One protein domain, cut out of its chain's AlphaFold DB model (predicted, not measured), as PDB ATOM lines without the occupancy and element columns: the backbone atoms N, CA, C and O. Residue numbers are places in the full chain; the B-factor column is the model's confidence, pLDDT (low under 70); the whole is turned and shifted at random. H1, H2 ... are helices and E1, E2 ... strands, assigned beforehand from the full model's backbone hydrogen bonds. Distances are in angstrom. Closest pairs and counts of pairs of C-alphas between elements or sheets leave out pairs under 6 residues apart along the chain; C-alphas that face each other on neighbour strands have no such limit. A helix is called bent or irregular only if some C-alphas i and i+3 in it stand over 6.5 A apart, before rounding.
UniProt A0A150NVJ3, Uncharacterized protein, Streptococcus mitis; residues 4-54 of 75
ATOM      1  N   VAL A   4     -44.330   5.901   6.750       96.56
ATOM      2  CA  VAL A   4     -44.618   5.990   8.183       96.56
ATOM      3  C   VAL A   4     -46.023   5.456   8.416       96.56
ATOM      4  O   VAL A   4     -46.997   6.013   7.910       96.56
ATOM      5  N   LEU A   5     -46.132   4.384   9.193       94.62
ATOM      6  CA  LEU A   5     -47.408   3.861   9.657       94.62
ATOM      7  C   LEU A   5     -47.673   4.406  11.056       94.62
ATOM      8  O   LEU A   5     -46.933   4.121  11.997       94.62
ATOM      9  N   LYS A   6     -48.747   5.178  11.197       93.62
ATOM     10  CA  LYS A   6     -49.167   5.719  12.488       93.62
ATOM     11  C   LYS A   6     -50.295   4.877  13.070       93.62
ATOM     12  O   LYS A   6     -51.357   4.757  12.461       93.62
ATOM     13  N   LYS A   7     -50.085   4.322  14.266       90.00
ATOM     14  CA  LYS A   7     -51.109   3.589  15.018       90.00
ATOM     15  C   LYS A   7     -51.181   4.135  16.440       90.00
ATOM     16  O   LYS A   7     -50.313   3.862  17.257       90.00
ATOM     17  N   ALA A   8     -52.250   4.875  16.741       90.00
ATOM     18  CA  ALA A   8     -52.364   5.640  17.986       90.00
ATOM     19  C   ALA A   8     -51.124   6.538  18.191       90.00
ATOM     20  O   ALA A   8     -50.808   7.334  17.302       90.00
ATOM     21  N   ASP A   9     -50.424   6.377  19.315       90.81
ATOM     22  CA  ASP A   9     -49.234   7.155  19.679       90.81
ATOM     23  C   ASP A   9     -47.915   6.487  19.255       90.81
ATOM     24  O   ASP A   9     -46.842   6.925  19.670       90.81
ATOM     25  N   THR A  10     -47.962   5.421  18.445       92.56
ATOM     26  CA  THR A  10     -46.760   4.778  17.906       92.56
ATOM     27  C   THR A  10     -46.619   4.995  16.405       92.56
ATOM     28  O   THR A  10     -47.582   4.928  15.633       92.56
ATOM     29  N   GLU A  11     -45.379   5.245  15.995       95.50
ATOM     30  CA  GLU A  11     -44.961   5.295  14.600       95.50
ATOM     31  C   GLU A  11     -44.074   4.086  14.310       95.50
ATOM     32  O   GLU A  11     -43.138   3.792  15.058       95.50
ATOM     33  N   THR A  12     -44.367   3.381  13.221       94.88
ATOM     34  CA  THR A  12     -43.473   2.369  12.659       94.88
ATOM     35  C   THR A  12     -43.049   2.777  11.257       94.88
ATOM     36  O   THR A  12     -43.798   3.420  10.522       94.88
ATOM     37  N   TYR A  13     -41.826   2.404  10.890       96.12
ATOM     38  CA  TYR A  13     -41.205   2.809   9.634       96.12
ATOM     39  C   TYR A  13     -41.010   1.592   8.738       96.12
ATOM     40  O   TYR A  13     -40.521   0.555   9.186       96.12
ATOM     41  N   ILE A  14     -41.389   1.735   7.471       96.50
ATOM     42  CA  ILE A  14     -41.031   0.805   6.404       96.50
ATOM     43  C   ILE A  14     -39.977   1.501   5.548       96.50
ATOM     44  O   ILE A  14     -40.254   2.544   4.954       96.50
ATOM     45  N   GLU A  15     -38.780   0.925   5.503       96.12
ATOM     46  CA  GLU A  15     -37.640   1.448   4.734       96.12
ATOM     47  C   GLU A  15     -37.130   0.454   3.684       96.12
ATOM     48  O   GLU A  15     -36.408   0.850   2.772       96.12
ATOM     49  N   ASP A  16     -37.532  -0.820   3.777       96.88
ATOM     50  CA  ASP A  16     -37.251  -1.813   2.742       96.88
ATOM     51  C   ASP A  16     -37.914  -1.399   1.424       96.88
ATOM     52  O   ASP A  16     -39.116  -1.136   1.371       96.88
ATOM     53  N   GLU A  17     -37.121  -1.346   0.357       95.50
ATOM     54  CA  GLU A  17     -37.550  -0.824  -0.938       95.50
ATOM     55  C   GLU A  17     -38.751  -1.575  -1.517       95.50
ATOM     56  O   GLU A  17     -39.710  -0.944  -1.964       95.50
ATOM     57  N   ALA A  18     -38.734  -2.909  -1.472       96.44
ATOM     58  CA  ALA A  18     -39.813  -3.718  -2.022       96.44
ATOM     59  C   ALA A  18     -41.119  -3.505  -1.242       96.44
ATOM     60  O   ALA A  18     -42.192  -3.392  -1.839       96.44
ATOM     61  N   GLN A  19     -41.032  -3.392   0.087       97.38
ATOM     62  CA  GLN A  19     -42.189  -3.087   0.930       97.38
ATOM     63  C   GLN A  19     -42.708  -1.661   0.722       97.38
ATOM     64  O   GLN A  19     -43.921  -1.469   0.653       97.38
ATOM     65  N   VAL A  20     -41.823  -0.668   0.583       97.81
ATOM     66  CA  VAL A  20     -42.209   0.716   0.266       97.81
ATOM     67  C   VAL A  20     -42.920   0.767  -1.083       97.81
ATOM     68  O   VAL A  20     -44.021   1.309  -1.155       97.81
ATOM     69  N   LYS A  21     -42.335   0.171  -2.131       97.19
ATOM     70  CA  LYS A  21     -42.926   0.144  -3.474       97.19
ATOM     71  C   LYS A  21     -44.307  -0.511  -3.462       97.19
ATOM     72  O   LYS A  21     -45.265   0.096  -3.929       97.19
ATOM     73  N   SER A  22     -44.433  -1.690  -2.845       97.44
ATOM     74  CA  SER A  22     -45.722  -2.381  -2.725       97.44
ATOM     75  C   SER A  22     -46.765  -1.540  -1.984       97.44
ATOM     76  O   SER A  22     -47.933  -1.530  -2.365       97.44
ATOM     77  N   TYR A  23     -46.359  -0.802  -0.948       97.44
ATOM     78  CA  TYR A  23     -47.265   0.089  -0.231       97.44
ATOM     79  C   TYR A  23     -47.740   1.244  -1.116       97.44
ATOM     80  O   TYR A  23     -48.929   1.529  -1.144       97.44
ATOM     81  N   LEU A  24     -46.854   1.893  -1.875       97.31
ATOM     82  CA  LEU A  24     -47.256   2.966  -2.794       97.31
ATOM     83  C   LEU A  24     -48.233   2.470  -3.870       97.31
ATOM     84  O   LEU A  24     -49.256   3.113  -4.102       97.31
ATOM     85  N   GLU A  25     -47.969   1.298  -4.453       97.19
ATOM     86  CA  GLU A  25     -48.842   0.665  -5.450       97.19
ATOM     87  C   GLU A  25     -50.246   0.380  -4.897       97.19
ATOM     88  O   GLU A  25     -51.237   0.622  -5.587       97.19
ATOM     89  N   GLN A  26     -50.361  -0.065  -3.637       98.00
ATOM     90  CA  GLN A  26     -51.658  -0.290  -2.977       98.00
ATOM     91  C   GLN A  26     -52.518   0.977  -2.891       98.00
ATOM     92  O   GLN A  26     -53.746   0.882  -2.902       98.00
ATOM     93  N   TYR A  27     -51.890   2.150  -2.818       97.31
ATOM     94  CA  TYR A  27     -52.570   3.446  -2.786       97.31
ATOM     95  C   TYR A  27     -52.605   4.134  -4.158       97.31
ATOM     96  O   TYR A  27     -53.053   5.275  -4.255       97.31
ATOM     97  N   GLY A  28     -52.163   3.449  -5.218       97.69
ATOM     98  CA  GLY A  28     -52.150   3.978  -6.579       97.69
ATOM     99  C   GLY A  28     -51.153   5.117  -6.800       97.69
ATOM    100  O   GLY A  28     -51.330   5.882  -7.740       97.69
ATOM    101  N   ILE A  29     -50.129   5.241  -5.948       97.94
ATOM    102  CA  ILE A  29     -49.076   6.250  -6.091       97.94
ATOM    103  C   ILE A  29     -48.034   5.726  -7.081       97.94
ATOM    104  O   ILE A  29     -47.421   4.680  -6.863       97.94
ATOM    105  N   THR A  30     -47.827   6.468  -8.163       97.31
ATOM    106  CA  THR A  30     -46.906   6.121  -9.253       97.31
ATOM    107  C   THR A  30     -45.580   6.878  -9.145       97.31
ATOM    108  O   THR A  30     -45.487   7.892  -8.454       97.31
ATOM    109  N   ALA A  31     -44.551   6.449  -9.886       97.00
ATOM    110  CA  ALA A  31     -43.287   7.191  -9.988       97.00
ATOM    111  C   ALA A  31     -43.494   8.645 -10.461       97.00
ATOM    112  O   ALA A  31     -42.871   9.566  -9.942       97.00
ATOM    113  N   LYS A  32     -44.459   8.872 -11.362       97.62
ATOM    114  CA  LYS A  32     -44.824  10.215 -11.833       97.62
ATOM    115  C   LYS A  32     -45.415  11.092 -10.725       97.62
ATOM    116  O   LYS A  32     -45.200  12.306 -10.719       97.62
ATOM    117  N   ASP A  33     -46.167  10.502  -9.798       98.19
ATOM    118  CA  ASP A  33     -46.683  11.234  -8.640       98.19
ATOM    119  C   ASP A  33     -45.533  11.626  -7.710       98.19
ATOM    120  O   ASP A  33     -45.483  12.764  -7.253       98.19
ATOM    121  N   LEU A  34     -44.555  10.734  -7.508       97.94
ATOM    122  CA  LEU A  34     -43.346  11.031  -6.731       97.94
ATOM    123  C   LEU A  34     -42.514  12.156  -7.360       97.94
ATOM    124  O   LEU A  34     -42.081  13.053  -6.636       97.94
ATOM    125  N   ASP A  35     -42.348  12.161  -8.685       97.69
ATOM    126  CA  ASP A  35     -41.700  13.264  -9.406       97.69
ATOM    127  C   ASP A  35     -42.454  14.585  -9.208       97.69
ATOM    128  O   ASP A  35     -41.846  15.630  -8.974       97.69
ATOM    129  N   SER A  36     -43.788  14.534  -9.246       98.25
ATOM    130  CA  SER A  36     -44.639  15.711  -9.050       98.25
ATOM    131  C   SER A  36     -44.538  16.248  -7.619       98.25
ATOM    132  O   SER A  36     -44.383  17.452  -7.428       98.25
ATOM    133  N   TYR A  37     -44.559  15.373  -6.610       98.00
ATOM    134  CA  TYR A  37     -44.387  15.762  -5.206       98.00
ATOM    135  C   TYR A  37     -42.987  16.308  -4.929       98.00
ATOM    136  O   TYR A  37     -42.836  17.265  -4.164       98.00
ATOM    137  N   TYR A  38     -41.959  15.723  -5.549       97.44
ATOM    138  CA  TYR A  38     -40.597  16.231  -5.468       97.44
ATOM    139  C   TYR A  38     -40.510  17.647  -6.038       97.44
ATOM    140  O   TYR A  38     -40.013  18.539  -5.351       97.44
ATOM    141  N   ASP A  39     -41.037  17.891  -7.240       98.25
ATOM    142  CA  ASP A  39     -41.025  19.234  -7.825       98.25
ATOM    143  C   ASP A  39     -41.822  20.233  -6.974       98.25
ATOM    144  O   ASP A  39     -41.302  21.291  -6.618       98.25
ATOM    145  N   GLU A  40     -43.045  19.888  -6.569       98.44
ATOM    146  CA  GLU A  40     -43.911  20.776  -5.789       98.44
ATOM    147  C   GLU A  40     -43.256  21.209  -4.469       98.44
ATOM    148  O   GLU A  40     -43.229  22.398  -4.130       98.44
ATOM    149  N   ILE A  41     -42.705  20.256  -3.715       98.00
ATOM    150  CA  ILE A  41     -42.186  20.530  -2.375       98.00
ATOM    151  C   ILE A  41     -40.730  20.989  -2.419       98.00
ATOM    152  O   ILE A  41     -40.382  21.983  -1.778       98.00
ATOM    153  N   VAL A  42     -39.855  20.303  -3.154       97.81
ATOM    154  CA  VAL A  42     -38.423  20.631  -3.166       97.81
ATOM    155  C   VAL A  42     -38.168  21.853  -4.038       97.81
ATOM    156  O   VAL A  42     -37.614  22.836  -3.547       97.81
ATOM    157  N   ASN A  43     -38.607  21.845  -5.297       97.75
ATOM    158  CA  ASN A  43     -38.291  22.928  -6.232       97.75
ATOM    159  C   ASN A  43     -39.159  24.155  -6.006       97.75
ATOM    160  O   ASN A  43     -38.648  25.254  -5.782       97.75
ATOM    161  N   GLN A  44     -40.477  23.972  -6.065       98.25
ATOM    162  CA  GLN A  44     -41.411  25.092  -6.102       98.25
ATOM    163  C   GLN A  44     -41.630  25.730  -4.733       98.25
ATOM    164  O   GLN A  44     -42.041  26.892  -4.679       98.25
ATOM    165  N   LYS A  45     -41.326  25.013  -3.644       97.94
ATOM    166  CA  LYS A  45     -41.433  25.528  -2.278       97.94
ATOM    167  C   LYS A  45     -40.070  25.743  -1.627       97.94
ATOM    168  O   LYS A  45     -39.663  26.888  -1.484       97.94
ATOM    169  N   VAL A  46     -39.340  24.688  -1.266       98.19
ATOM    170  CA  VAL A  46     -38.122  24.814  -0.439       98.19
ATOM    171  C   VAL A  46     -37.021  25.618  -1.135       98.19
ATOM    172  O   VAL A  46     -36.526  26.596  -0.577       98.19
ATOM    173  N   LEU A  47     -36.633  25.238  -2.355       98.25
ATOM    174  CA  LEU A  47     -35.555  25.920  -3.078       98.25
ATOM    175  C   LEU A  47     -35.977  27.304  -3.564       98.25
ATOM    176  O   LEU A  47     -35.150  28.216  -3.625       98.25
ATOM    177  N   LYS A  48     -37.261  27.482  -3.886       98.00
ATOM    178  CA  LYS A  48     -37.808  28.793  -4.218       98.00
ATOM    179  C   LYS A  48     -37.724  29.736  -3.022       98.00
ATOM    180  O   LYS A  48     -37.150  30.811  -3.167       98.00
ATOM    181  N   ASP A  49     -38.210  29.311  -1.856       98.50
ATOM    182  CA  ASP A  49     -38.142  30.078  -0.608       98.50
ATOM    183  C   ASP A  49     -36.682  30.406  -0.257       98.50
ATOM    184  O   ASP A  49     -36.370  31.557   0.049       98.50
ATOM    185  N   TRP A  50     -35.760  29.449  -0.408       98.38
ATOM    186  CA  TRP A  50     -34.323  29.677  -0.222       98.38
ATOM    187  C   TRP A  50     -33.787  30.821  -1.094       98.38
ATOM    188  O   TRP A  50     -33.135  31.733  -0.585       98.38
ATOM    189  N   CYS A  51     -34.116  30.826  -2.388       98.00
ATOM    190  CA  CYS A  51     -33.689  31.882  -3.309       98.00
ATOM    191  C   CYS A  51     -34.354  33.243  -3.027       98.00
ATOM    192  O   CYS A  51     -33.869  34.260  -3.513       98.00
ATOM    193  N   THR A  52     -35.454  33.295  -2.262       97.69
ATOM    194  CA  THR A  52     -36.064  34.578  -1.857       97.69
ATOM    195  C   THR A  52     -35.331  35.259  -0.703       97.69
ATOM    196  O   THR A  52     -35.375  36.483  -0.598       97.69
ATOM    197  N   ILE A  53     -34.660  34.486   0.157       97.94
ATOM    198  CA  ILE A  53     -33.976  34.998   1.357       97.94
ATOM    199  C   ILE A  53     -32.455  35.042   1.210       97.94
ATOM    200  O   ILE A  53     -31.775  35.695   2.001       97.94
ATOM    201  N   TYR A  54     -31.916  34.346   0.212       97.75
ATOM    202  CA  TYR A  54     -30.496  34.283  -0.081       97.75
ATOM    203  C   TYR A  54     -30.274  34.502  -1.576       97.75
ATOM    204  O   TYR A  54     -30.908  33.839  -2.397       97.75
TER     205      TYR A  54
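This is residues 4 to 54 of the 75 residues of an uncharacterized protein of Streptococcus mitis (UniProt A0A150NVJ3). Seen along the printed part from its first residue, this is an open V-shaped model: a small two-stranded hairpin, E1 and E2, makes one limb, the short helix H1 lies near the foot of the V, and the long helix H2 makes the other limb. The space between the limbs is empty, and residues 40 to 46 and 48 to 54 stick out along the far part of H2 and just past its end. The printed part has 51 residues, with two named strands and two named helices in the order E1, E2, H1, H2; the sheet, E1 - E2, is antiparallel, and the class is mixed, helices and strands. The whole is only just extended, close to loose, with a radius of gyration of the C-alphas of 15.0 A and spans of 38 by 29 by 16 A.

Begin at residues 4 to 7, strand E1, and go on to residues 10 to 14, strand E2: a tight link joins them, and they form an antiparallel hairpin with 149 degrees between their directions. Look at C-alphas 6 and 11, which face each other at 4.7 A. N 5 and O 12, at 2.9 A, and N 10 and O 7, at 3.1 A, are within hydrogen-bond range. A tight link leads to helix H1, residues 17 to 26; here E2 and H1 have 1 pair of C-alphas within 8 A, those of Ile 14 and Val 20, 6.3 A apart. Another tight link leads to helix H2, residues 31 to 53, yet H1 and H2 are apart. H2 is also apart from E1 and from E2, and E1 is apart from H1. In H1 every O i to N i+4 pair is within hydrogen-bond range; in H2 15 of 19 are.

Find C-alpha 4 at (-44.618, 5.990, 8.183), where E1 begins; it runs 9.7 A from first to last C-alpha, to Lys 7. E2 runs 13.4 A from Thr 10 to Ile 14. Find C-alpha 17 at (-37.550, -0.824, -0.938); from there H1 runs 14.3 A to Gln 26. H2 begins at Ala 31 and runs 31.4 A to C-alpha 53 at (-33.976, 34.998, 1.357). H2 is irregular, but only just: C-alphas 44 and 47 are 6.6 A apart.

The two C-alphas farthest apart are those of Gln 26 and Tyr 54, at 40.6 A. Residues 6 to 11, at the turn of the hairpin, also stand free. Without the stretches that stand free, the body has 31 residues and spans 28 by 22 by 14 A. The printed part has no cut, and no link is long. The mean pLDDT of the printed part is 96.8, and no printed residue is under 70.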